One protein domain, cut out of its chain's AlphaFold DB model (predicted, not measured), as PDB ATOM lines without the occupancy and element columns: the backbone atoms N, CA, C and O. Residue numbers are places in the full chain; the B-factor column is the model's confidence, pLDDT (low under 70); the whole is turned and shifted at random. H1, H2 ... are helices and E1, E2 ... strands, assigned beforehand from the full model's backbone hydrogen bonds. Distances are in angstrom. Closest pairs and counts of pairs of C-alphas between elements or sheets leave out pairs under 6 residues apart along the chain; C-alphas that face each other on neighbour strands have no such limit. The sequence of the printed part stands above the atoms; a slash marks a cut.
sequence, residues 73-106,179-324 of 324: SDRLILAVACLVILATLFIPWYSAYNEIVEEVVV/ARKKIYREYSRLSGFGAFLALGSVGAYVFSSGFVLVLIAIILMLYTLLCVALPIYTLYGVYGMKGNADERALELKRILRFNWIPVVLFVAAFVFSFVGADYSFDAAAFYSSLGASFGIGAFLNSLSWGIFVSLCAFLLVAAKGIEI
ATOM      1  N   SER A  73      11.946  18.035  53.007       94.56
ATOM      2  CA  SER A  73      11.906  17.767  51.567       94.56
ATOM      3  C   SER A  73      13.230  18.073  50.876       94.56
ATOM      4  O   SER A  73      13.689  17.244  50.094       94.56
ATOM      5  N   ASP A  74      13.888  19.194  51.187       95.12
ATOM      6  CA  ASP A  74      15.192  19.513  50.593       95.12
ATOM      7  C   ASP A  74      16.250  18.496  51.013       95.12
ATOM      8  O   ASP A  74      17.021  18.031  50.178       95.12
ATOM      9  N   ARG A  75      16.245  18.070  52.284       95.75
ATOM     10  CA  ARG A  75      17.152  17.015  52.765       95.75
ATOM     11  C   ARG A  75      16.941  15.704  52.010       95.75
ATOM     12  O   ARG A  75      17.919  15.076  51.617       95.75
ATOM     13  N   LEU A  76      15.686  15.309  51.784       97.12
ATOM     14  CA  LEU A  76      15.352  14.092  51.040       97.12
ATOM     15  C   LEU A  76      15.776  14.193  49.570       97.12
ATOM     16  O   LEU A  76      16.397  13.267  49.056       97.12
ATOM     17  N   ILE A  77      15.504  15.323  48.913       97.12
ATOM     18  CA  ILE A  77      15.911  15.577  47.524       97.12
ATOM     19  C   ILE A  77      17.438  15.522  47.391       97.12
ATOM     20  O   ILE A  77      17.949  14.836  46.507       97.12
ATOM     21  N   LEU A  78      18.169  16.193  48.287       97.50
ATOM     22  CA  LEU A  78      19.633  16.178  48.309       97.50
ATOM     23  C   LEU A  78      20.176  14.766  48.547       97.50
ATOM     24  O   LEU A  78      21.102  14.345  47.857       97.50
ATOM     25  N   ALA A  79      19.588  14.008  49.475       98.06
ATOM     26  CA  ALA A  79      20.007  12.640  49.754       98.06
ATOM     27  C   ALA A  79      19.797  11.719  48.544       98.06
ATOM     28  O   ALA A  79      20.713  10.991  48.163       98.06
ATOM     29  N   VAL A  80      18.625  11.785  47.905       98.31
ATOM     30  CA  VAL A  80      18.323  11.007  46.695       98.31
ATOM     31  C   VAL A  80      19.271  11.386  45.561       98.31
ATOM     32  O   VAL A  80      19.835  10.496  44.933       98.31
ATOM     33  N   ALA A  81      19.519  12.677  45.332       98.31
ATOM     34  CA  ALA A  81      20.459  13.119  44.304       98.31
ATOM     35  C   ALA A  81      21.884  12.602  44.567       98.31
ATOM     36  O   ALA A  81      22.526  12.092  43.650       98.31
ATOM     37  N   CYS A  82      22.360  12.638  45.817       98.25
ATOM     38  CA  CYS A  82      23.648  12.056  46.199       98.25
ATOM     39  C   CYS A  82      23.712  10.544  45.939       98.25
ATOM     40  O   CYS A  82      24.711  10.055  45.413       98.25
ATOM     41  N   LEU A  83      22.651   9.802  46.273       98.38
ATOM     42  CA  LEU A  83      22.574   8.366  45.996       98.38
ATOM     43  C   LEU A  83      22.563   8.075  44.494       98.38
ATOM     44  O   LEU A  83      23.233   7.143  44.061       98.38
ATOM     45  N   VAL A  84      21.864   8.887  43.697       98.50
ATOM     46  CA  VAL A  84      21.874   8.779  42.232       98.50
ATOM     47  C   VAL A  84      23.284   9.007  41.690       98.50
ATOM     48  O   VAL A  84      23.752   8.187  40.908       98.50
ATOM     49  N   ILE A  85      24.004  10.043  42.140       98.38
ATOM     50  CA  ILE A  85      25.396  10.283  41.711       98.38
ATOM     51  C   ILE A  85      26.272   9.063  42.028       98.38
ATOM     52  O   ILE A  85      26.984   8.580  41.150       98.38
ATOM     53  N   LEU A  86      26.178   8.502  43.235       98.12
ATOM     54  CA  LEU A  86      26.946   7.306  43.598       98.12
ATOM     55  C   LEU A  86      26.545   6.080  42.762       98.12
ATOM     56  O   LEU A  86      27.413   5.353  42.287       98.12
ATOM     57  N   ALA A  87      25.249   5.871  42.527       98.00
ATOM     58  CA  ALA A  87      24.747   4.766  41.713       98.00
ATOM     59  C   ALA A  87      25.212   4.866  40.252       98.00
ATOM     60  O   ALA A  87      25.504   3.846  39.628       98.00
ATOM     61  N   THR A  88      25.352   6.082  39.710       97.62
ATOM     62  CA  THR A  88      25.819   6.267  38.328       97.62
ATOM     63  C   THR A  88      27.231   5.752  38.096       97.62
ATOM     64  O   THR A  88      27.540   5.409  36.962       97.62
ATOM     65  N   LEU A  89      28.075   5.618  39.127       97.06
ATOM     66  CA  LEU A  89      29.420   5.040  38.988       97.06
ATOM     67  C   LEU A  89      29.393   3.576  38.523       97.06
ATOM     68  O   LEU A  89      30.370   3.107  37.940       97.06
ATOM     69  N   PHE A  90      28.283   2.869  38.745       97.31
ATOM     70  CA  PHE A  90      28.082   1.483  38.312       97.31
ATOM     71  C   PHE A  90      27.410   1.373  36.937       97.31
ATOM     72  O   PHE A  90      27.386   0.297  36.345       97.31
ATOM     73  N   ILE A  91      26.889   2.480  36.405       96.62
ATOM     74  CA  ILE A  91      26.298   2.559  35.066       96.62
ATOM     75  C   ILE A  91      27.428   2.810  34.050       96.62
ATOM     76  O   ILE A  91      28.432   3.436  34.407       96.62
ATOM     77  N   PRO A  92      27.313   2.353  32.787       97.25
ATOM     78  CA  PRO A  92      28.247   2.722  31.727       97.25
ATOM     79  C   PRO A  92      28.421   4.242  31.614       97.25
ATOM     80  O   PRO A  92      27.450   4.982  31.435       97.25
ATOM     81  N   TRP A  93      29.664   4.703  31.735       96.94
ATOM     82  CA  TRP A  93      30.062   6.099  31.528       96.94
ATOM     83  C   TRP A  93      30.660   6.307  30.157       96.94
ATOM     84  O   TRP A  93      30.419   7.346  29.550       96.94
ATOM     85  N   TYR A  94      31.396   5.305  29.685       95.69
ATOM     86  CA  TYR A  94      32.010   5.323  28.375       95.69
ATOM     87  C   TYR A  94      31.503   4.154  27.542       95.69
ATOM     88  O   TYR A  94      31.290   3.054  28.061       95.69
ATOM     89  N   SER A  95      31.293   4.397  26.256       95.62
ATOM     90  CA  SER A  95      30.968   3.365  25.281       95.62
ATOM     91  C   SER A  95      31.772   3.609  24.016       95.62
ATOM     92  O   SER A  95      31.829   4.726  23.524       95.62
ATOM     93  N   ALA A  96      32.360   2.558  23.469       94.31
ATOM     94  CA  ALA A  96      32.955   2.579  22.141       94.31
ATOM     95  C   ALA A  96      32.448   1.359  21.374       94.31
ATOM     96  O   ALA A  96      32.128   0.341  21.991       94.31
ATOM     97  N   TYR A  97      32.337   1.458  20.053       93.31
ATOM     98  CA  TYR A  97      31.913   0.332  19.227       93.31
ATOM     99  C   TYR A  97      32.891   0.003  18.101       93.31
ATOM    100  O   TYR A  97      33.593   0.876  17.564       93.31
ATOM    101  N   ASN A  98      32.888  -1.280  17.748       92.38
ATOM    102  CA  ASN A  98      33.527  -1.838  16.567       92.38
ATOM    103  C   ASN A  98      32.482  -2.221  15.528       92.38
ATOM    104  O   ASN A  98      31.541  -2.951  15.829       92.38
ATOM    105  N   GLU A  99      32.654  -1.708  14.314       89.25
ATOM    106  CA  GLU A  99      31.872  -2.098  13.148       89.25
ATOM    107  C   GLU A  99      32.515  -3.317  12.495       89.25
ATOM    108  O   GLU A  99      33.608  -3.244  11.934       89.25
ATOM    109  N   ILE A 100      31.812  -4.443  12.564       88.25
ATOM    110  CA  ILE A 100      32.157  -5.663  11.843       88.25
ATOM    111  C   ILE A 100      31.291  -5.686  10.586       88.25
ATOM    112  O   ILE A 100      30.063  -5.794  10.650       88.25
ATOM    113  N   VAL A 101      31.934  -5.521   9.430       88.44
ATOM    114  CA  VAL A 101      31.273  -5.583   8.123       88.44
ATOM    115  C   VAL A 101      31.316  -7.029   7.644       88.44
ATOM    116  O   VAL A 101      32.340  -7.493   7.147       88.44
ATOM    117  N   GLU A 102      30.203  -7.743   7.782       86.94
ATOM    118  CA  GLU A 102      30.049  -9.064   7.178       86.94
ATOM    119  C   GLU A 102      29.619  -8.892   5.716       86.94
ATOM    120  O   GLU A 102      28.506  -8.446   5.403       86.94
ATOM    121  N   GLU A 103      30.523  -9.228   4.795       78.69
ATOM    122  CA  GLU A 103      30.191  -9.327   3.378       78.69
ATOM    123  C   GLU A 103      29.431 -10.630   3.139       78.69
ATOM    124  O   GLU A 103      30.009 -11.708   2.994       78.69
ATOM    125  N   VAL A 104      28.101 -10.535   3.106       77.19
ATOM    126  CA  VAL A 104      27.262 -11.662   2.709       77.19
ATOM    127  C   VAL A 104      27.435 -11.843   1.207       77.19
ATOM    128  O   VAL A 104      26.870 -11.099   0.400       77.19
ATOM    129  N   VAL A 105      28.244 -12.833   0.826       71.50
ATOM    130  CA  VAL A 105      28.330 -13.291  -0.560       71.50
ATOM    131  C   VAL A 105      26.967 -13.868  -0.913       71.50
ATOM    132  O   VAL A 105      26.639 -14.998  -0.556       71.50
ATOM    133  N   VAL A 106      26.143 -13.063  -1.581       68.88
ATOM    134  CA  VAL A 106      24.898 -13.539  -2.177       68.88
ATOM    135  C   VAL A 106      25.317 -14.525  -3.255       68.88
ATOM    136  O   VAL A 106      25.832 -14.125  -4.300       68.88
ATOM    137  N   ALA A 179      26.136  -6.388  -3.508       65.56
ATOM    138  CA  ALA A 179      26.518  -7.101  -2.299       65.56
ATOM    139  C   ALA A 179      25.879  -6.374  -1.106       65.56
ATOM    140  O   ALA A 179      26.153  -5.195  -0.862       65.56
ATOM    141  N   ARG A 180      24.962  -7.049  -0.408       71.81
ATOM    142  CA  ARG A 180      24.350  -6.501   0.801       71.81
ATOM    143  C   ARG A 180      25.390  -6.606   1.911       71.81
ATOM    144  O   ARG A 180      25.740  -7.705   2.324       71.81
ATOM    145  N   LYS A 181      25.897  -5.463   2.369       80.62
ATOM    146  CA  LYS A 181      26.767  -5.398   3.547       80.62
ATOM    147  C   LYS A 181      25.882  -5.430   4.788       80.62
ATOM    148  O   LYS A 181      25.049  -4.538   4.946       80.62
ATOM    149  N   LYS A 182      26.033  -6.447   5.643       86.12
ATOM    150  CA  LYS A 182      25.416  -6.446   6.976       86.12
ATOM    151  C   LYS A 182      26.447  -5.865   7.943       86.12
ATOM    152  O   LYS A 182      27.550  -6.389   8.059       86.12
ATOM    153  N   ILE A 183      26.120  -4.726   8.549       88.69
ATOM    154  CA  ILE A 183      27.004  -4.023   9.483       88.69
ATOM    155  C   ILE A 183      26.531  -4.366  10.890       88.69
ATOM    156  O   ILE A 183      25.389  -4.068  11.240       88.69
ATOM    157  N   TYR A 184      27.396  -4.985  11.687       92.19
ATOM    158  CA  TYR A 184      27.144  -5.235  13.104       92.19
ATOM    159  C   TYR A 184      27.998  -4.300  13.948       92.19
ATOM    160  O   TYR A 184      29.162  -4.058  13.630       92.19
ATOM    161  N   ARG A 185      27.416  -3.778  15.029       92.81
ATOM    162  CA  ARG A 185      28.116  -2.935  16.001       92.81
ATOM    163  C   ARG A 185      28.265  -3.678  17.316       92.81
ATOM    164  O   ARG A 185      27.276  -3.931  18.005       92.81
ATOM    165  N   GLU A 186      29.501  -3.985  17.677       93.62
ATOM    166  CA  GLU A 186      29.837  -4.544  18.983       93.62
ATOM    167  C   GLU A 186      30.233  -3.416  19.933       93.62
ATOM    168  O   GLU A 186      31.220  -2.718  19.699       93.62
ATOM    169  N   TYR A 187      29.450  -3.212  20.993       93.00
ATOM    170  CA  TYR A 187      29.683  -2.151  21.972       93.00
ATOM    171  C   TYR A 187      30.513  -2.663  23.148       93.00
ATOM    172  O   TYR A 187      30.053  -3.511  23.911       93.00
ATOM    173  N   SER A 188      31.677  -2.059  23.362       94.31
ATOM    174  CA  SER A 188      32.418  -2.149  24.617       94.31
ATOM    175  C   SER A 188      31.980  -1.011  25.537       94.31
ATOM    176  O   SER A 188      31.877   0.148  25.118       94.31
ATOM    177  N   ARG A 189      31.665  -1.338  26.791       94.81
ATOM    178  CA  ARG A 189      31.127  -0.394  27.776       94.81
ATOM    179  C   ARG A 189      31.991  -0.403  29.018       94.81
ATOM    180  O   ARG A 189      32.292  -1.458  29.560       94.81
ATOM    181  N   LEU A 190      32.305   0.783  29.520       94.81
ATOM    182  CA  LEU A 190      33.082   0.947  30.739       94.81
ATOM    183  C   LEU A 190      32.277   1.761  31.750       94.81
ATOM    184  O   LEU A 190      31.840   2.880  31.465       94.81
ATOM    185  N   SER A 191      32.046   1.189  32.932       96.81
ATOM    186  CA  SER A 191      31.397   1.898  34.039       96.81
ATOM    187  C   SER A 191      32.310   2.990  34.602       96.81
ATOM    188  O   SER A 191      33.524   2.947  34.409       96.81
ATOM    189  N   GLY A 192      31.753   3.973  35.314       91.69
ATOM    190  CA  GLY A 192      32.553   5.034  35.940       91.69
ATOM    191  C   GLY A 192      33.599   4.489  36.922       91.69
ATOM    192  O   GLY A 192      34.757   4.906  36.904       91.69
ATOM    193  N   PHE A 193      33.219   3.492  37.726       93.50
ATOM    194  CA  PHE A 193      34.140   2.785  38.618       93.50
ATOM    195  C   PHE A 193      35.157   1.933  37.844       93.50
ATOM    196  O   PHE A 193      36.345   1.948  38.162       93.50
ATOM    197  N   GLY A 194      34.716   1.248  36.783       92.94
ATOM    198  CA  GLY A 194      35.596   0.485  35.896       92.94
ATOM    199  C   GLY A 194      36.649   1.367  35.226       92.94
ATOM    200  O   GLY A 194      37.815   0.996  35.189       92.94
ATOM    201  N   ALA A 195      36.276   2.571  34.790       90.50
ATOM    202  CA  ALA A 195      37.194   3.548  34.209       90.50
ATOM    203  C   ALA A 195      38.259   4.015  35.206       90.50
ATOM    204  O   ALA A 195      39.414   4.204  34.830       90.50
ATOM    205  N   PHE A 196      37.895   4.153  36.483       90.25
ATOM    206  CA  PHE A 196      38.849   4.480  37.539       90.25
ATOM    207  C   PHE A 196      39.863   3.350  37.778       90.25
ATOM    208  O   PHE A 196      41.058   3.613  37.894       90.25
ATOM    209  N   LEU A 197      39.419   2.088  37.798       91.69
ATOM    210  CA  LEU A 197      40.319   0.935  37.942       91.69
ATOM    211  C   LEU A 197      41.181   0.702  36.693       91.69
ATOM    212  O   LEU A 197      42.364   0.379  36.798       91.69
ATOM    213  N   ALA A 198      40.607   0.918  35.510       90.12
ATOM    214  CA  ALA A 198      41.283   0.794  34.224       90.12
ATOM    215  C   ALA A 198      42.263   1.945  33.944       90.12
ATOM    216  O   ALA A 198      42.999   1.894  32.960       90.12
ATOM    217  N   LEU A 199      42.332   2.964  34.807       85.19
ATOM    218  CA  LEU A 199      43.241   4.098  34.647       85.19
ATOM    219  C   LEU A 199      44.710   3.652  34.542       85.19
ATOM    220  O   LEU A 199      45.491   4.286  33.842       85.19
ATOM    221  N   GLY A 200      45.089   2.543  35.186       82.88
ATOM    222  CA  GLY A 200      46.445   1.997  35.082       82.88
ATOM    223  C   GLY A 200      46.781   1.451  33.689       82.88
ATOM    224  O   GLY A 200      47.856   1.733  33.165       82.88
ATOM    225  N   SER A 201      45.868   0.695  33.072       86.25
ATOM    226  CA  SER A 201      46.087   0.066  31.762       86.25
ATOM    227  C   SER A 201      45.788   1.016  30.600       86.25
ATOM    228  O   SER A 201      46.573   1.111  29.661       86.25
ATOM    229  N   VAL A 202      44.684   1.761  30.678       83.19
ATOM    230  CA  VAL A 202      44.248   2.728  29.656       83.19
ATOM    231  C   VAL A 202      45.061   4.019  29.740       83.19
ATOM    232  O   VAL A 202      45.336   4.652  28.720       83.19
ATOM    233  N   GLY A 203      45.516   4.390  30.940       83.25
ATOM    234  CA  GLY A 203      46.297   5.602  31.161       83.25
ATOM    235  C   GLY A 203      47.572   5.641  30.332       83.25
ATOM    236  O   GLY A 203      47.883   6.691  29.795       83.25
ATOM    237  N   ALA A 204      48.280   4.525  30.134       85.12
ATOM    238  CA  ALA A 204      49.489   4.520  29.299       85.12
ATOM    239  C   ALA A 204      49.208   4.981  27.851       85.12
ATOM    240  O   ALA A 204      49.965   5.774  27.286       85.12
ATOM    241  N   TYR A 205      48.082   4.554  27.274       85.50
ATOM    242  CA  TYR A 205      47.662   4.966  25.933       85.50
ATOM    243  C   TYR A 205      47.229   6.431  25.903       85.50
ATOM    244  O   TYR A 205      47.639   7.183  25.024       85.50
ATOM    245  N   VAL A 206      46.474   6.876  26.907       86.31
ATOM    246  CA  VAL A 206      45.993   8.260  26.958       86.31
ATOM    247  C   VAL A 206      47.113   9.249  27.299       86.31
ATOM    248  O   VAL A 206      47.187  10.319  26.705       86.31
ATOM    249  N   PHE A 207      48.048   8.893  28.180       85.56
ATOM    250  CA  PHE A 207      49.181   9.749  28.542       85.56
ATOM    251  C   PHE A 207      50.262   9.821  27.463       85.56
ATOM    252  O   PHE A 207      51.038  10.774  27.448       85.56
ATOM    253  N   SER A 208      50.307   8.845  26.552       85.50
ATOM    254  CA  SER A 208      51.174   8.911  25.372       85.50
ATOM    255  C   SER A 208      50.572   9.719  24.220       85.50
ATOM    256  O   SER A 208      51.285  10.017  23.265       85.50
ATOM    257  N   SER A 209      49.281  10.061  24.293       89.75
ATOM    258  CA  SER A 209      48.564  10.799  23.248       89.75
ATOM    259  C   SER A 209      48.815  12.312  23.305       89.75
ATOM    260  O   SER A 209      49.577  12.804  24.140       89.75
ATOM    261  N   GLY A 210      48.208  13.071  22.385       90.88
ATOM    262  CA  GLY A 210      48.362  14.525  22.336       90.88
ATOM    263  C   GLY A 210      48.048  15.215  23.672       90.88
ATOM    264  O   GLY A 210      47.186  14.788  24.438       90.88
ATOM    265  N   PHE A 211      48.717  16.340  23.940       92.88
ATOM    266  CA  PHE A 211      48.597  17.085  25.204       92.88
ATOM    267  C   PHE A 211      47.143  17.401  25.613       92.88
ATOM    268  O   PHE A 211      46.806  17.371  26.794       92.88
ATOM    269  N   VAL A 212      46.263  17.670  24.643       94.69
ATOM    270  CA  VAL A 212      44.840  17.955  24.898       94.69
ATOM    271  C   VAL A 212      44.111  16.735  25.473       94.69
ATOM    272  O   VAL A 212      43.352  16.876  26.428       94.69
ATOM    273  N   LEU A 213      44.371  15.537  24.944       93.31
ATOM    274  CA  LEU A 213      43.772  14.288  25.421       93.31
ATOM    275  C   LEU A 213      44.214  13.957  26.848       93.31
ATOM    276  O   LEU A 213      43.384  13.595  27.682       93.31
ATOM    277  N   VAL A 214      45.500  14.162  27.148       94.12
ATOM    278  CA  VAL A 214      46.049  14.044  28.508       94.12
ATOM    279  C   VAL A 214      45.276  14.943  29.477       94.12
ATOM    280  O   VAL A 214      44.870  14.506  30.554       94.12
ATOM    281  N   LEU A 215      45.039  16.199  29.089       95.69
ATOM    282  CA  LEU A 215      44.346  17.182  29.917       95.69
ATOM    283  C   LEU A 215      42.875  16.788  30.138       95.69
ATOM    284  O   LEU A 215      42.405  16.796  31.276       95.69
ATOM    285  N   ILE A 216      42.171  16.361  29.084       95.62
ATOM    286  CA  ILE A 216      40.789  15.860  29.180       95.62
ATOM    287  C   ILE A 216      40.711  14.651  30.115       95.62
ATOM    288  O   ILE A 216      39.830  14.600  30.971       95.62
ATOM    289  N   ALA A 217      41.646  13.707  30.012       93.75
ATOM    290  CA  ALA A 217      41.669  12.534  30.878       93.75
ATOM    291  C   ALA A 217      41.917  12.886  32.347       93.75
ATOM    292  O   ALA A 217      41.239  12.349  33.220       93.75
ATOM    293  N   ILE A 218      42.816  13.834  32.635       95.31
ATOM    294  CA  ILE A 218      43.019  14.347  33.999       95.31
ATOM    295  C   ILE A 218      41.737  15.009  34.521       95.31
ATOM    296  O   ILE A 218      41.340  14.759  35.659       95.31
ATOM    297  N   ILE A 219      41.061  15.819  33.700       97.00
ATOM    298  CA  ILE A 219      39.793  16.463  34.073       97.00
ATOM    299  C   ILE A 219      38.719  15.419  34.389       97.00
ATOM    300  O   ILE A 219      38.070  15.520  35.429       97.00
ATOM    301  N   LEU A 220      38.543  14.412  33.532       95.75
ATOM    302  CA  LEU A 220      37.556  13.352  33.742       95.75
ATOM    303  C   LEU A 220      37.917  12.459  34.934       95.75
ATOM    304  O   LEU A 220      37.030  12.043  35.671       95.75
ATOM    305  N   MET A 221      39.204  12.230  35.203       94.69
ATOM    306  CA  MET A 221      39.653  11.535  36.410       94.69
ATOM    307  C   MET A 221      39.281  12.319  37.676       94.69
ATOM    308  O   MET A 221      38.732  11.749  38.621       94.69
ATOM    309  N   LEU A 222      39.543  13.630  37.696       96.81
ATOM    310  CA  LEU A 222      39.141  14.506  38.800       96.81
ATOM    311  C   LEU A 222      37.617  14.550  38.953       96.81
ATOM    312  O   LEU A 222      37.121  14.502  40.077       96.81
ATOM    313  N   TYR A 223      36.876  14.583  37.844       97.56
ATOM    314  CA  TYR A 223      35.418  14.491  37.843       97.56
ATOM    315  C   TYR A 223      34.946  13.204  38.535       97.56
ATOM    316  O   TYR A 223      34.161  13.278  39.478       97.56
ATOM    317  N   THR A 224      35.487  12.037  38.163       95.75
ATOM    318  CA  THR A 224      35.144  10.748  38.789       95.75
ATOM    319  C   THR A 224      35.445  10.728  40.288       95.75
ATOM    320  O   THR A 224      34.629  10.250  41.074       95.75
ATOM    321  N   LEU A 225      36.582  11.288  40.717       96.69
ATOM    322  CA  LEU A 225      36.916  11.402  42.142       96.69
ATOM    323  C   LEU A 225      35.901  12.273  42.898       96.69
ATOM    324  O   LEU A 225      35.479  11.924  44.004       96.69
ATOM    325  N   LEU A 226      35.464  13.382  42.297       97.81
ATOM    326  CA  LEU A 226      34.441  14.251  42.880       97.81
ATOM    327  C   LEU A 226      33.055  13.593  42.914       97.81
ATOM    328  O   LEU A 226      32.311  13.846  43.861       97.81
ATOM    329  N   CYS A 227      32.733  12.702  41.967       97.50
ATOM    330  CA  CYS A 227      31.523  11.869  42.008       97.50
ATOM    331  C   CYS A 227      31.461  10.944  43.225       97.50
ATOM    332  O   CYS A 227      30.369  10.567  43.635       97.50
ATOM    333  N   VAL A 228      32.597  10.603  43.835       97.56
ATOM    334  CA  VAL A 228      32.630   9.854  45.100       97.56
ATOM    335  C   VAL A 228      32.651  10.814  46.288       97.56
ATOM    336  O   VAL A 228      31.849  10.690  47.214       97.56
ATOM    337  N   ALA A 229      33.555  11.794  46.269       98.06
ATOM    338  CA  ALA A 229      33.819  12.646  47.424       98.06
ATOM    339  C   ALA A 229      32.658  13.600  47.757       98.06
ATOM    340  O   ALA A 229      32.283  13.727  48.925       98.06
ATOM    341  N   LEU A 230      32.073  14.273  46.758       98.12
ATOM    342  CA  LEU A 230      31.072  15.320  46.991       98.12
ATOM    343  C   LEU A 230      29.717  14.789  47.472       98.12
ATOM    344  O   LEU A 230      29.166  15.408  48.386       98.12
ATOM    345  N   PRO A 231      29.172  13.664  46.963       98.25
ATOM    346  CA  PRO A 231      27.941  13.099  47.512       98.25
ATOM    347  C   PRO A 231      28.088  12.678  48.973       98.25
ATOM    348  O   PRO A 231      27.213  12.976  49.784       98.25
ATOM    349  N   ILE A 232      29.215  12.057  49.339       98.31
ATOM    350  CA  ILE A 232      29.507  11.674  50.729       98.31
ATOM    351  C   ILE A 232      29.624  12.923  51.606       98.31
ATOM    352  O   ILE A 232      29.023  12.987  52.678       98.31
ATOM    353  N   TYR A 233      30.350  13.942  51.139       98.06
ATOM    354  CA  TYR A 233      30.516  15.193  51.876       98.06
ATOM    355  C   TYR A 233      29.194  15.960  52.033       98.06
ATOM    356  O   TYR A 233      28.907  16.494  53.102       98.06
ATOM    357  N   THR A 234      28.340  15.946  51.009       97.75
ATOM    358  CA  THR A 234      27.004  16.556  51.050       97.75
ATOM    359  C   THR A 234      26.069  15.784  51.983       97.75
ATOM    360  O   THR A 234      25.385  16.402  52.793       97.75
ATOM    361  N   LEU A 235      26.076  14.445  51.957       97.81
ATOM    362  CA  LEU A 235      25.314  13.611  52.899       97.81
ATOM    363  C   LEU A 235      25.760  13.838  54.349       97.81
ATOM    364  O   LEU A 235      24.919  13.947  55.245       97.81
ATOM    365  N   TYR A 236      27.067  13.970  54.580       97.50
ATOM    366  CA  TYR A 236      27.604  14.370  55.878       97.50
ATOM    367  C   TYR A 236      27.126  15.772  56.281       97.50
ATOM    368  O   TYR A 236      26.734  15.969  57.426       97.50
ATOM    369  N   GLY A 237      27.080  16.724  55.347       96.00
ATOM    370  CA  GLY A 237      26.492  18.044  55.575       96.00
ATOM    371  C   GLY A 237      25.030  17.962  56.027       96.00
ATOM    372  O   GLY A 237      24.645  18.542  57.037       96.00
ATOM    373  N   VAL A 238      24.212  17.183  55.318       95.50
ATOM    374  CA  VAL A 238      22.769  17.070  55.577       95.50
ATOM    375  C   VAL A 238      22.457  16.389  56.918       95.50
ATOM    376  O   VAL A 238      21.564  16.845  57.632       95.50
ATOM    377  N   TYR A 239      23.173  15.318  57.277       95.94
ATOM    378  CA  TYR A 239      22.834  14.484  58.445       95.94
ATOM    379  C   TYR A 239      23.835  14.549  59.606       95.94
ATOM    380  O   TYR A 239      23.482  14.222  60.739       95.94
ATOM    381  N   GLY A 240      25.081  14.939  59.349       94.38
ATOM    382  CA  GLY A 240      26.188  14.870  60.308       94.38
ATOM    383  C   GLY A 240      26.499  16.176  61.039       94.38
ATOM    384  O   GLY A 240      27.131  16.134  62.097       94.38
ATOM    385  N   MET A 241      26.059  17.329  60.523       93.56
ATOM    386  CA  MET A 241      26.376  18.627  61.128       93.56
ATOM    387  C   MET A 241      25.572  18.870  62.409       93.56
ATOM    388  O   MET A 241      24.351  18.693  62.465       93.56
ATOM    389  N   LYS A 242      26.275  19.305  63.456       92.88
ATOM    390  CA  LYS A 242      25.708  19.729  64.742       92.88
ATOM    391  C   LYS A 242      25.785  21.253  64.827       92.88
ATOM    392  O   LYS A 242      26.675  21.843  64.235       92.88
ATOM    393  N   GLY A 243      24.880  21.876  65.574       89.50
ATOM    394  CA  GLY A 243      24.817  23.337  65.707       89.50
ATOM    395  C   GLY A 243      23.401  23.875  65.550       89.50
ATOM    396  O   GLY A 243      22.453  23.086  65.412       89.50
ATOM    397  N   ASN A 244      23.277  25.201  65.576       91.00
ATOM    398  CA  ASN A 244      22.012  25.907  65.376       91.00
ATOM    399  C   ASN A 244      21.515  25.751  63.929       91.00
ATOM    400  O   ASN A 244      22.311  25.527  63.017       91.00
ATOM    401  N   ALA A 245      20.205  25.880  63.697       87.00
ATOM    402  CA  ALA A 245      19.618  25.718  62.361       87.00
ATOM    403  C   ALA A 245      20.237  26.676  61.320       87.00
ATOM    404  O   ALA A 245      20.540  26.259  60.203       87.00
ATOM    405  N   ASP A 246      20.507  27.922  61.721       88.06
ATOM    406  CA  ASP A 246      21.149  28.933  60.876       88.06
ATOM    407  C   ASP A 246      22.607  28.591  60.534       88.06
ATOM    408  O   ASP A 246      23.015  28.699  59.379       88.06
ATOM    409  N   GLU A 247      23.388  28.133  61.516       90.69
ATOM    410  CA  GLU A 247      24.783  27.718  61.301       90.69
ATOM    411  C   GLU A 247      24.846  26.533  60.336       90.69
ATOM    412  O   GLU A 247      25.612  26.558  59.372       90.69
ATOM    413  N   ARG A 248      23.964  25.543  60.525       90.94
ATOM    414  CA  ARG A 248      23.869  24.390  59.625       90.94
ATOM    415  C   ARG A 248      23.493  24.801  58.208       90.94
ATOM    416  O   ARG A 248      24.069  24.277  57.264       90.94
ATOM    417  N   ALA A 249      22.550  25.726  58.034       91.81
ATOM    418  CA  ALA A 249      22.159  26.192  56.705       91.81
ATOM    419  C   ALA A 249      23.317  26.915  55.996       91.81
ATOM    420  O   ALA A 249      23.586  26.656  54.822       91.81
ATOM    421  N   LEU A 250      24.051  27.769  56.716       92.81
ATOM    422  CA  LEU A 250      25.219  28.474  56.182       92.81
ATOM    423  C   LEU A 250      26.359  27.520  55.799       92.81
ATOM    424  O   LEU A 250      26.962  27.676  54.732       92.81
ATOM    425  N   GLU A 251      26.646  26.524  56.636       94.81
ATOM    426  CA  GLU A 251      27.644  25.496  56.333       94.81
ATOM    427  C   GLU A 251      27.206  24.624  55.155       94.81
ATOM    428  O   GLU A 251      27.988  24.420  54.223       94.81
ATOM    429  N   LEU A 252      25.942  24.192  55.122       95.25
ATOM    430  CA  LEU A 252      25.398  23.383  54.033       95.25
ATOM    431  C   LEU A 252      25.463  24.140  52.704       95.25
ATOM    432  O   LEU A 252      25.899  23.577  51.703       95.25
ATOM    433  N   LYS A 253      25.136  25.436  52.691       95.62
ATOM    434  CA  LYS A 253      25.281  26.301  51.511       95.62
ATOM    435  C   LYS A 253      26.722  26.338  51.003       95.62
ATOM    436  O   LYS A 253      26.961  26.304  49.796       95.62
ATOM    437  N   ARG A 254      27.705  26.383  51.908       96.25
ATOM    438  CA  ARG A 254      29.128  26.337  51.541       96.25
ATOM    439  C   ARG A 254      29.506  24.992  50.926       96.25
ATOM    440  O   ARG A 254      30.211  24.988  49.920       96.25
ATOM    441  N   ILE A 255      29.023  23.888  51.493       97.00
ATOM    442  CA  ILE A 255      29.234  22.533  50.965       97.00
ATOM    443  C   ILE A 255      28.610  22.405  49.570       97.00
ATOM    444  O   ILE A 255      29.276  21.982  48.625       97.00
ATOM    445  N   LEU A 256      27.359  22.843  49.410       96.75
ATOM    446  CA  LEU A 256      26.609  22.724  48.162       96.75
ATOM    447  C   LEU A 256      27.253  23.504  47.009       96.75
ATOM    448  O   LEU A 256      27.229  23.026  45.878       96.75
ATOM    449  N   ARG A 257      27.918  24.634  47.284       97.06
ATOM    450  CA  ARG A 257      28.674  25.390  46.267       97.06
ATOM    451  C   ARG A 257      29.773  24.573  45.587       97.06
ATOM    452  O   ARG A 257      30.055  24.826  44.419       97.06
ATOM    453  N   PHE A 258      30.368  23.587  46.260       98.00
ATOM    454  CA  PHE A 258      31.396  22.739  45.645       98.00
ATOM    455  C   PHE A 258      30.837  21.806  44.560       98.00
ATOM    456  O   PHE A 258      31.592  21.388  43.684       98.00
ATOM    457  N   ASN A 259      29.524  21.551  44.537       97.81
ATOM    458  CA  ASN A 259      28.873  20.756  43.486       97.81
ATOM    459  C   ASN A 259      28.851  21.457  42.115       97.81
ATOM    460  O   ASN A 259      28.579  20.808  41.109       97.81
ATOM    461  N   TRP A 260      29.221  22.742  42.036       98.25
ATOM    462  CA  TRP A 260      29.501  23.406  40.757       98.25
ATOM    463  C   TRP A 260      30.821  22.957  40.117       98.25
ATOM    464  O   TRP A 260      30.974  23.091  38.906       98.25
ATOM    465  N   ILE A 261      31.773  22.411  40.886       98.19
ATOM    466  CA  ILE A 261      33.090  22.030  40.355       98.19
ATOM    467  C   ILE A 261      32.974  20.924  39.291       98.19
ATOM    468  O   ILE A 261      33.494  21.142  38.199       98.19
ATOM    469  N   PRO A 262      32.275  19.790  39.519       98.25
ATOM    470  CA  PRO A 262      32.091  18.770  38.484       98.25
ATOM    471  C   PRO A 262      31.433  19.317  37.213       98.25
ATOM    472  O   PRO A 262      31.862  18.989  36.111       98.25
ATOM    473  N   VAL A 263      30.446  20.208  37.356       98.38
ATOM    474  CA  VAL A 263      29.778  20.855  36.217       98.38
ATOM    475  C   VAL A 263      30.779  21.671  35.397       98.38
ATOM    476  O   VAL A 263      30.849  21.523  34.178       98.38
ATOM    477  N   VAL A 264      31.602  22.491  36.056       98.44
ATOM    478  CA  VAL A 264      32.643  23.291  35.393       98.44
ATOM    479  C   VAL A 264      33.707  22.402  34.748       98.44
ATOM    480  O   VAL A 264      34.121  22.683  33.628       98.44
ATOM    481  N   LEU A 265      34.127  21.319  35.409       98.25
ATOM    482  CA  LEU A 265      35.075  20.351  34.850       98.25
ATOM    483  C   LEU A 265      34.520  19.687  33.587       98.25
ATOM    484  O   LEU A 265      35.230  19.598  32.588       98.25
ATOM    485  N   PHE A 266      33.253  19.276  33.597       98.12
ATOM    486  CA  PHE A 266      32.611  18.696  32.419       98.12
ATOM    487  C   PHE A 266      32.540  19.701  31.263       98.12
ATOM    488  O   PHE A 266      32.917  19.376  30.140       98.12
ATOM    489  N   VAL A 267      32.130  20.945  31.537       98.31
ATOM    490  CA  VAL A 267      32.116  22.018  30.527       98.31
ATOM    491  C   VAL A 267      33.525  22.287  29.994       98.31
ATOM    492  O   VAL A 267      33.694  22.452  28.790       98.31
ATOM    493  N   ALA A 268      34.549  22.279  30.849       98.19
ATOM    494  CA  ALA A 268      35.934  22.437  30.421       98.19
ATOM    495  C   ALA A 268      36.386  21.285  29.509       98.19
ATOM    496  O   ALA A 268      36.951  21.548  28.451       98.19
ATOM    497  N   ALA A 269      36.097  20.027  29.863       97.56
ATOM    498  CA  ALA A 269      36.382  18.868  29.011       97.56
ATOM    499  C   ALA A 269      35.671  18.973  27.652       97.56
ATOM    500  O   ALA A 269      36.289  18.750  26.611       97.56
ATOM    501  N   PHE A 270      34.402  19.388  27.657       97.94
ATOM    502  CA  PHE A 270      33.636  19.633  26.441       97.94
ATOM    503  C   PHE A 270      34.275  20.727  25.575       97.94
ATOM    504  O   PHE A 270      34.457  20.526  24.379       97.94
ATOM    505  N   VAL A 271      34.701  21.850  26.160       97.81
ATOM    506  CA  VAL A 271      35.406  22.920  25.433       97.81
ATOM    507  C   VAL A 271      36.744  22.428  24.871       97.81
ATOM    508  O   VAL A 271      37.057  22.703  23.714       97.81
ATOM    509  N   PHE A 272      37.518  21.652  25.634       97.00
ATOM    510  CA  PHE A 272      38.772  21.076  25.141       97.00
ATOM    511  C   PHE A 272      38.562  20.089  23.989       97.00
ATOM    512  O   PHE A 272      39.430  19.988  23.122       97.00
ATOM    513  N   SER A 273      37.403  19.426  23.911       96.75
ATOM    514  CA  SER A 273      37.084  18.522  22.798       96.75
ATOM    515  C   SER A 273      37.014  19.218  21.429       96.75
ATOM    516  O   SER A 273      37.202  18.559  20.408       96.75
ATOM    517  N   PHE A 274      36.819  20.544  21.383       97.00
ATOM    518  CA  PHE A 274      36.832  21.316  20.133       97.00
ATOM    519  C   PHE A 274      38.232  21.536  19.559       97.00
ATOM    520  O   PHE A 274      38.354  21.780  18.363       97.00
ATOM    521  N   VAL A 275      39.280  21.482  20.389       96.62
ATOM    522  CA  VAL A 275      40.661  21.670  19.913       96.62
ATOM    523  C   VAL A 275      41.084  20.490  19.038       96.62
ATOM    524  O   VAL A 275      41.793  20.674  18.053       96.62
ATOM    525  N   GLY A 276      40.600  19.296  19.386       90.06
ATOM    526  CA  GLY A 276      40.972  18.046  18.746       90.06
ATOM    527  C   GLY A 276      42.418  17.630  19.032       90.06
ATOM    528  O   GLY A 276      43.253  18.427  19.465       90.06
ATOM    529  N   ALA A 277      42.708  16.347  18.846       93.44
ATOM    530  CA  ALA A 277      44.059  15.805  18.939       93.44
ATOM    531  C   ALA A 277      44.156  14.473  18.201       93.44
ATOM    532  O   ALA A 277      43.242  13.655  18.270       93.44
ATOM    533  N   ASP A 278      45.292  14.223  17.565       92.12
ATOM    534  CA  ASP A 278      45.575  12.906  17.012       92.12
ATOM    535  C   ASP A 278      45.905  11.916  18.137       92.12
ATOM    536  O   ASP A 278      46.537  12.257  19.149       92.12
ATOM    537  N   TYR A 279      45.460  10.675  17.965       90.00
ATOM    538  CA  TYR A 279      45.837   9.586  18.854       90.00
ATOM    539  C   TYR A 279      47.307   9.212  18.609       90.00
ATOM    540  O   TYR A 279      47.776   9.191  17.474       90.00
ATOM    541  N   SER A 280      48.049   8.889  19.670       86.56
ATOM    542  CA  SER A 280      49.417   8.346  19.549       86.56
ATOM    543  C   SER A 280      49.447   6.885  19.100       86.56
ATOM    544  O   SER A 280      50.514   6.346  18.808       86.56
ATOM    545  N   PHE A 281      48.285   6.239  19.081       86.81
ATOM    546  CA  PHE A 281      48.071   4.852  18.701       86.81
ATOM    547  C   PHE A 281      46.964   4.775  17.648       86.81
ATOM    548  O   PHE A 281      46.169   5.703  17.506       86.81
ATOM    549  N   ASP A 282      46.896   3.658  16.928       86.75
ATOM    550  CA  ASP A 282      45.842   3.420  15.941       86.75
ATOM    551  C   ASP A 282      44.511   3.105  16.642       86.75
ATOM    552  O   ASP A 282      44.143   1.950  16.851       86.75
ATOM    553  N   ALA A 283      43.812   4.150  17.087       84.62
ATOM    554  CA  ALA A 283      42.545   4.015  17.797       84.62
ATOM    555  C   ALA A 283      41.456   3.382  16.923       84.62
ATOM    556  O   ALA A 283      40.642   2.617  17.437       84.62
ATOM    557  N   ALA A 284      41.480   3.641  15.613       84.38
ATOM    558  CA  ALA A 284      40.523   3.086  14.662       84.38
ATOM    559  C   ALA A 284      40.658   1.560  14.517       84.38
ATOM    560  O   ALA A 284      39.653   0.893  14.279       84.38
ATOM    561  N   ALA A 285      41.859   1.003  14.721       85.75
ATOM    562  CA  ALA A 285      42.072  -0.444  14.741       85.75
ATOM    563  C   ALA A 285      41.429  -1.140  15.953       85.75
ATOM    564  O   ALA A 285      41.066  -2.311  15.859       85.75
ATOM    565  N   PHE A 286      41.284  -0.439  17.084       86.25
ATOM    566  CA  PHE A 286      40.657  -0.989  18.291       86.25
ATOM    567  C   PHE A 286      39.175  -0.651  18.410       86.25
ATOM    568  O   PHE A 286      38.428  -1.460  18.952       86.25
ATOM    569  N   TYR A 287      38.778   0.542  17.959       90.50
ATOM    570  CA  TYR A 287      37.419   1.069  18.032       90.50
ATOM    571  C   TYR A 287      37.117   1.935  16.812       90.50
ATOM    572  O   TYR A 287      37.476   3.113  16.762       90.50
ATOM    573  N   SER A 288      36.362   1.382  15.861       90.50
ATOM    574  CA  SER A 288      35.919   2.110  14.656       90.50
ATOM    575  C   SER A 288      35.229   3.450  14.971       90.50
ATOM    576  O   SER A 288      35.399   4.432  14.252       90.50
ATOM    577  N   SER A 289      34.511   3.514  16.096       91.25
ATOM    578  CA  SER A 289      33.769   4.694  16.565       91.25
ATOM    579  C   SER A 289      34.619   5.910  16.958       91.25
ATOM    580  O   SER A 289      34.108   7.030  16.936       91.25
ATOM    581  N   LEU A 290      35.891   5.717  17.330       89.81
ATOM    582  CA  LEU A 290      36.784   6.809  17.743       89.81
ATOM    583  C   LEU A 290      37.380   7.557  16.541       89.81
ATOM    584  O   LEU A 290      37.753   8.721  16.665       89.81
ATOM    585  N   GLY A 291      37.429   6.913  15.370       90.50
ATOM    586  CA  GLY A 291      38.050   7.469  14.171       90.50
ATOM    587  C   GLY A 291      39.569   7.652  14.300       90.50
ATOM    588  O   GLY A 291      40.213   7.121  15.201       90.50
ATOM    589  N   ALA A 292      40.154   8.402  13.360       90.88
ATOM    590  CA  ALA A 292      41.603   8.631  13.301       90.88
ATOM    591  C   ALA A 292      42.096   9.754  14.236       90.88
ATOM    592  O   ALA A 292      43.278   9.807  14.567       90.88
ATOM    593  N   SER A 293      41.204  10.651  14.657       92.56
ATOM    594  CA  SER A 293      41.534  11.782  15.526       92.56
ATOM    595  C   SER A 293      40.430  11.997  16.550       92.56
ATOM    596  O   SER A 293      39.245  11.799  16.269       92.56
ATOM    597  N   PHE A 294      40.826  12.418  17.743       94.81
ATOM    598  CA  PHE A 294      39.902  12.822  18.779       94.81
ATOM    599  C   PHE A 294      39.356  14.212  18.468       94.81
ATOM    600  O   PHE A 294      40.111  15.149  18.212       94.81
ATOM    601  N   GLY A 295      38.043  14.369  18.571       95.31
ATOM    602  CA  GLY A 295      37.355  15.652  18.485       95.31
ATOM    603  C   GLY A 295      36.015  15.582  19.203       95.31
ATOM    604  O   GLY A 295      35.709  14.590  19.864       95.31
ATOM    605  N   ILE A 296      35.178  16.607  19.045       96.75
ATOM    606  CA  ILE A 296      33.868  16.668  19.711       96.75
ATOM    607  C   ILE A 296      32.960  15.473  19.388       96.75
ATOM    608  O   ILE A 296      32.260  14.985  20.271       96.75
ATOM    609  N   GLY A 297      33.001  14.966  18.151       95.75
ATOM    610  CA  GLY A 297      32.232  13.786  17.748       95.75
ATOM    611  C   GLY A 297      32.670  12.537  18.509       95.75
ATOM    612  O   GLY A 297      31.841  11.879  19.129       95.75
ATOM    613  N   ALA A 298      33.979  12.263  18.541       94.69
ATOM    614  CA  ALA A 298      34.539  11.150  19.308       94.69
ATOM    615  C   ALA A 298      34.283  11.312  20.815       94.69
ATOM    616  O   ALA A 298      33.913  10.347  21.477       94.69
ATOM    617  N   PHE A 299      34.406  12.532  21.353       96.38
ATOM    618  CA  PHE A 299      34.092  12.827  22.750       96.38
ATOM    619  C   PHE A 299      32.638  12.480  23.071       96.38
ATOM    620  O   PHE A 299      32.403  11.638  23.927       96.38
ATOM    621  N   LEU A 300      31.665  13.056  22.359       96.19
ATOM    622  CA  LEU A 300      30.244  12.824  22.625       96.19
ATOM    623  C   LEU A 300      29.819  11.374  22.365       96.19
ATOM    624  O   LEU A 300      29.075  10.830  23.174       96.19
ATOM    625  N   ASN A 301      30.325  10.739  21.303       94.94
ATOM    626  CA  ASN A 301      30.054   9.326  21.017       94.94
ATOM    627  C   ASN A 301      30.644   8.398  22.080       94.94
ATOM    628  O   ASN A 301      30.079   7.339  22.341       94.94
ATOM    629  N   SER A 302      31.765   8.792  22.694       94.88
ATOM    630  CA  SER A 302      32.373   8.014  23.769       94.88
ATOM    631  C   SER A 302      31.601   8.107  25.081       94.88
ATOM    632  O   SER A 302      31.746   7.218  25.913       94.88
ATOM    633  N   LEU A 303      30.793   9.153  25.293       96.62
ATOM    634  CA  LEU A 303      30.020   9.332  26.520       96.62
ATOM    635  C   LEU A 303      28.751   8.476  26.507       96.62
ATOM    636  O   LEU A 303      28.029   8.390  25.520       96.62
ATOM    637  N   SER A 304      28.438   7.887  27.654       96.38
ATOM    638  CA  SER A 304      27.224   7.107  27.881       96.38
ATOM    639  C   SER A 304      26.346   7.746  28.960       96.38
ATOM    640  O   SER A 304      26.695   8.752  29.578       96.38
ATOM    641  N   TRP A 305      25.173   7.164  29.203       96.12
ATOM    642  CA  TRP A 305      24.136   7.712  30.080       96.12
ATOM    643  C   TRP A 305      24.609   8.007  31.504       96.12
ATOM    644  O   TRP A 305      24.139   8.976  32.103       96.12
ATOM    645  N   GLY A 306      25.549   7.226  32.047       96.69
ATOM    646  CA  GLY A 306      26.033   7.407  33.415       96.69
ATOM    647  C   GLY A 306      26.591   8.810  33.672       96.69
ATOM    648  O   GLY A 306      26.260   9.416  34.693       96.69
ATOM    649  N   ILE A 307      27.345   9.376  32.720       97.12
ATOM    650  CA  ILE A 307      27.919  10.715  32.892       97.12
ATOM    651  C   ILE A 307      26.831  11.793  32.869       97.12
ATOM    652  O   ILE A 307      26.833  12.674  33.725       97.12
ATOM    653  N   PHE A 308      25.851  11.688  31.967       97.56
ATOM    654  CA  PHE A 308      24.773  12.669  31.841       97.56
ATOM    655  C   PHE A 308      23.849  12.657  33.057       97.56
ATOM    656  O   PHE A 308      23.502  13.715  33.578       97.56
ATOM    657  N   VAL A 309      23.501  11.471  33.560       98.25
ATOM    658  CA  VAL A 309      22.698  11.341  34.783       98.25
ATOM    659  C   VAL A 309      23.455  11.922  35.980       98.25
ATOM    660  O   VAL A 309      22.869  12.680  36.755       98.25
ATOM    661  N   SER A 310      24.760  11.648  36.101       98.06
ATOM    662  CA  SER A 310      25.590  12.226  37.168       98.06
ATOM    663  C   SER A 310      25.649  13.759  37.086       98.06
ATOM    664  O   SER A 310      25.474  14.439  38.097       98.06
ATOM    665  N   LEU A 311      25.799  14.313  35.879       98.31
ATOM    666  CA  LEU A 311      25.861  15.752  35.631       98.31
ATOM    667  C   LEU A 311      24.538  16.443  35.983       98.31
ATOM    668  O   LEU A 311      24.540  17.469  36.662       98.31
ATOM    669  N   CYS A 312      23.406  15.870  35.569       98.38
ATOM    670  CA  CYS A 312      22.076  16.373  35.914       98.38
ATOM    671  C   CYS A 312      21.840  16.366  37.429       98.38
ATOM    672  O   CYS A 312      21.299  17.330  37.974       98.38
ATOM    673  N   ALA A 313      22.277  15.315  38.126       98.31
ATOM    674  CA  ALA A 313      22.172  15.246  39.576       98.31
ATOM    675  C   ALA A 313      23.064  16.296  40.268       98.31
ATOM    676  O   ALA A 313      22.607  16.953  41.203       98.31
ATOM    677  N   PHE A 314      24.284  16.543  39.773       98.44
ATOM    678  CA  PHE A 314      25.124  17.640  40.270       98.44
ATOM    679  C   PHE A 314      24.500  19.014  40.048       98.44
ATOM    680  O   PHE A 314      24.516  19.834  40.963       98.44
ATOM    681  N   LEU A 315      23.915  19.262  38.872       97.94
ATOM    682  CA  LEU A 315      23.198  20.505  38.585       97.94
ATOM    683  C   LEU A 315      22.032  20.717  39.552       97.94
ATOM    684  O   LEU A 315      21.868  21.819  40.070       97.94
ATOM    685  N   LEU A 316      21.262  19.667  39.845       98.06
ATOM    686  CA  LEU A 316      20.165  19.723  40.812       98.06
ATOM    687  C   LEU A 316      20.677  20.082  42.215       98.06
ATOM    688  O   LEU A 316      20.158  21.009  42.838       98.06
ATOM    689  N   VAL A 317      21.717  19.398  42.702       97.94
ATOM    690  CA  VAL A 317      22.318  19.661  44.024       97.94
ATOM    691  C   VAL A 317      22.887  21.081  44.097       97.94
ATOM    692  O   VAL A 317      22.670  21.798  45.075       97.94
ATOM    693  N   ALA A 318      23.575  21.522  43.044       96.75
ATOM    694  CA  ALA A 318      24.158  22.854  42.953       96.75
ATOM    695  C   ALA A 318      23.087  23.958  42.906       96.75
ATOM    696  O   ALA A 318      23.234  24.978  43.582       96.75
ATOM    697  N   ALA A 319      21.993  23.745  42.164       96.62
ATOM    698  CA  ALA A 319      20.853  24.658  42.105       96.62
ATOM    699  C   ALA A 319      20.142  24.761  43.460       96.62
ATOM    700  O   ALA A 319      19.849  25.866  43.917       96.62
ATOM    701  N   LYS A 320      19.955  23.632  44.157       94.56
ATOM    702  CA  LYS A 320      19.405  23.623  45.519       94.56
ATOM    703  C   LYS A 320      20.271  24.399  46.513       94.56
ATOM    704  O   LYS A 320      19.739  25.067  47.390       94.56
ATOM    705  N   GLY A 321      21.591  24.411  46.329       92.94
ATOM    706  CA  GLY A 321      22.498  25.255  47.115       92.94
ATOM    707  C   GLY A 321      22.382  26.764  46.878       92.94
ATOM    708  O   GLY A 321      22.972  27.533  47.636       92.94
ATOM    709  N   ILE A 322      21.689  27.205  45.825       94.00
ATOM    710  CA  ILE A 322      21.392  28.626  45.587       94.00
ATOM    711  C   ILE A 322      20.097  29.023  46.303       94.00
ATOM    712  O   ILE A 322      20.021  30.132  46.834       94.00
ATOM    713  N   GLU A 323      19.112  28.118  46.310       90.62
ATOM    714  CA  GLU A 323      17.812  28.292  46.968       90.62
ATOM    715  C   GLU A 323      17.942  28.367  48.497       90.62
ATOM    716  O   GLU A 323      17.338  29.243  49.114       90.62
ATOM    717  N   ILE A 324      18.776  27.498  49.083       86.25
ATOM    718  CA  ILE A 324      19.158  27.502  50.511       86.25
ATOM    719  C   ILE A 324      20.146  28.643  50.782       86.25
ATOM    720  O   ILE A 324      19.955  29.470  51.702       86.25
TER     721      ILE A 324
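AT A GLANCE: This is residues 73 to 106 and 179 to 324 of the 324 residues of an uncharacterized protein of candidate division Zixibacteria bacterium (UniProt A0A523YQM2). Five helices, H1, H4, H5, H6 and H9, make a long bundle, and from one end of it a narrow ribbon of two paired strands, E1 and E2, leads away as an arm that adds much of the length. Short helices H2, H3 and H8 sit towards the end where the ribbon begins, and H7 lies beside the ribbon, between two short links. The printed part has 180 residues with nine named helices and two named strands, in the order H1 E1 E2 H2 H3 H4 H5 H6 H7 H8 H9; the sheet, E1 - E2, is antiparallel and the class is mostly helix. The whole is loose, with a radius of gyration of the C-alphas of 19.8 A, and spans 76 by 36 by 26 A.

HOW THE PARTS SIT: Begin with H1, residues 73 to 88, which touches H9, residues 305 to 323, at a shallow tilt of 24 degrees, opposite ways; their closest C-alphas are those of Ile 85 and Ser 310, 4.9 A apart. H1 also touches residues 227 to 238 of H4, residues 211 to 240, closest at the C-alphas of Cys 82 and Pro 231, 4.6 A. Next look at E1, residues 92 to 103, and E2, residues 181 to 191, antiparallel neighbours at 160 degrees, where N 96 and O 188 are 3.0 A apart and N 188 and O 96 2.8 A, within hydrogen-bond range. E2 leads by a tight link into H2, residues 192 to 197, which only just touches H4, with 3 pairs of C-alphas within 8 A, the closest Gly 192 and Thr 224 at 6.9 A. H3, residues 199 to 207, forms a helical hairpin with H4, closest at the C-alphas of Phe 207 and Val 214, 5.3 A. H4 is the hub, touching five helices, and has a kink of 29 degrees near residue 228. It forms another helical hairpin with H5, residues 245 to 257, at a shallow tilt of 14 degrees, closest at the C-alphas of Gly 237 and Leu 252, 5.7 A. H6, residues 260 to 273, touches H4 opposite ways at a shallow tilt of 14 degrees, closest at the C-alphas of Ile 216 and Ala 269, 5.3 A. H7, residues 283 to 286, touches no helix, and H8, residues 296 to 302, touches H6, closest at the C-alphas of Ser 273 and Ile 296, 4.8 A. Every O i to N i+4 pair is within hydrogen-bond range in H1, H2, H5, H6 and H8; the figures are 3 of 5 in H3, 24 of 26 in H4 and 14 of 15 in H9, and H7 is too short for such a pair.

IN THESE COORDINATES: Find C-alpha 73 at (11.906, 17.767, 51.567); from there H1 runs 22.4 A to residue 88. E1, from Pro 92 to Glu 103, covers 30.9 A, and E2, from Lys 181 to Ser 191, covers 31.7 A. After the short H2 and H3, go to C-alpha 211 at (48.597, 17.085, 25.204), where H4 begins its 41.7 A. H5 then covers 18.5 A and H6 20.1 A. Past the short H7 and H8, H9 runs 27.4 A to C-alpha 323 at (17.812, 28.292, 46.968).

THE WHOLE: The C-alphas farthest apart are those of Val 106 and Asn 244, 78.3 A. Residues 107 to 178 are not printed, and C-alphas 106 and 179 are 6.6 A apart across this cut. Of the links that are printed whole, none is long. The mean pLDDT of the printed part is 93.3, and residues 106 and 179 are under 70.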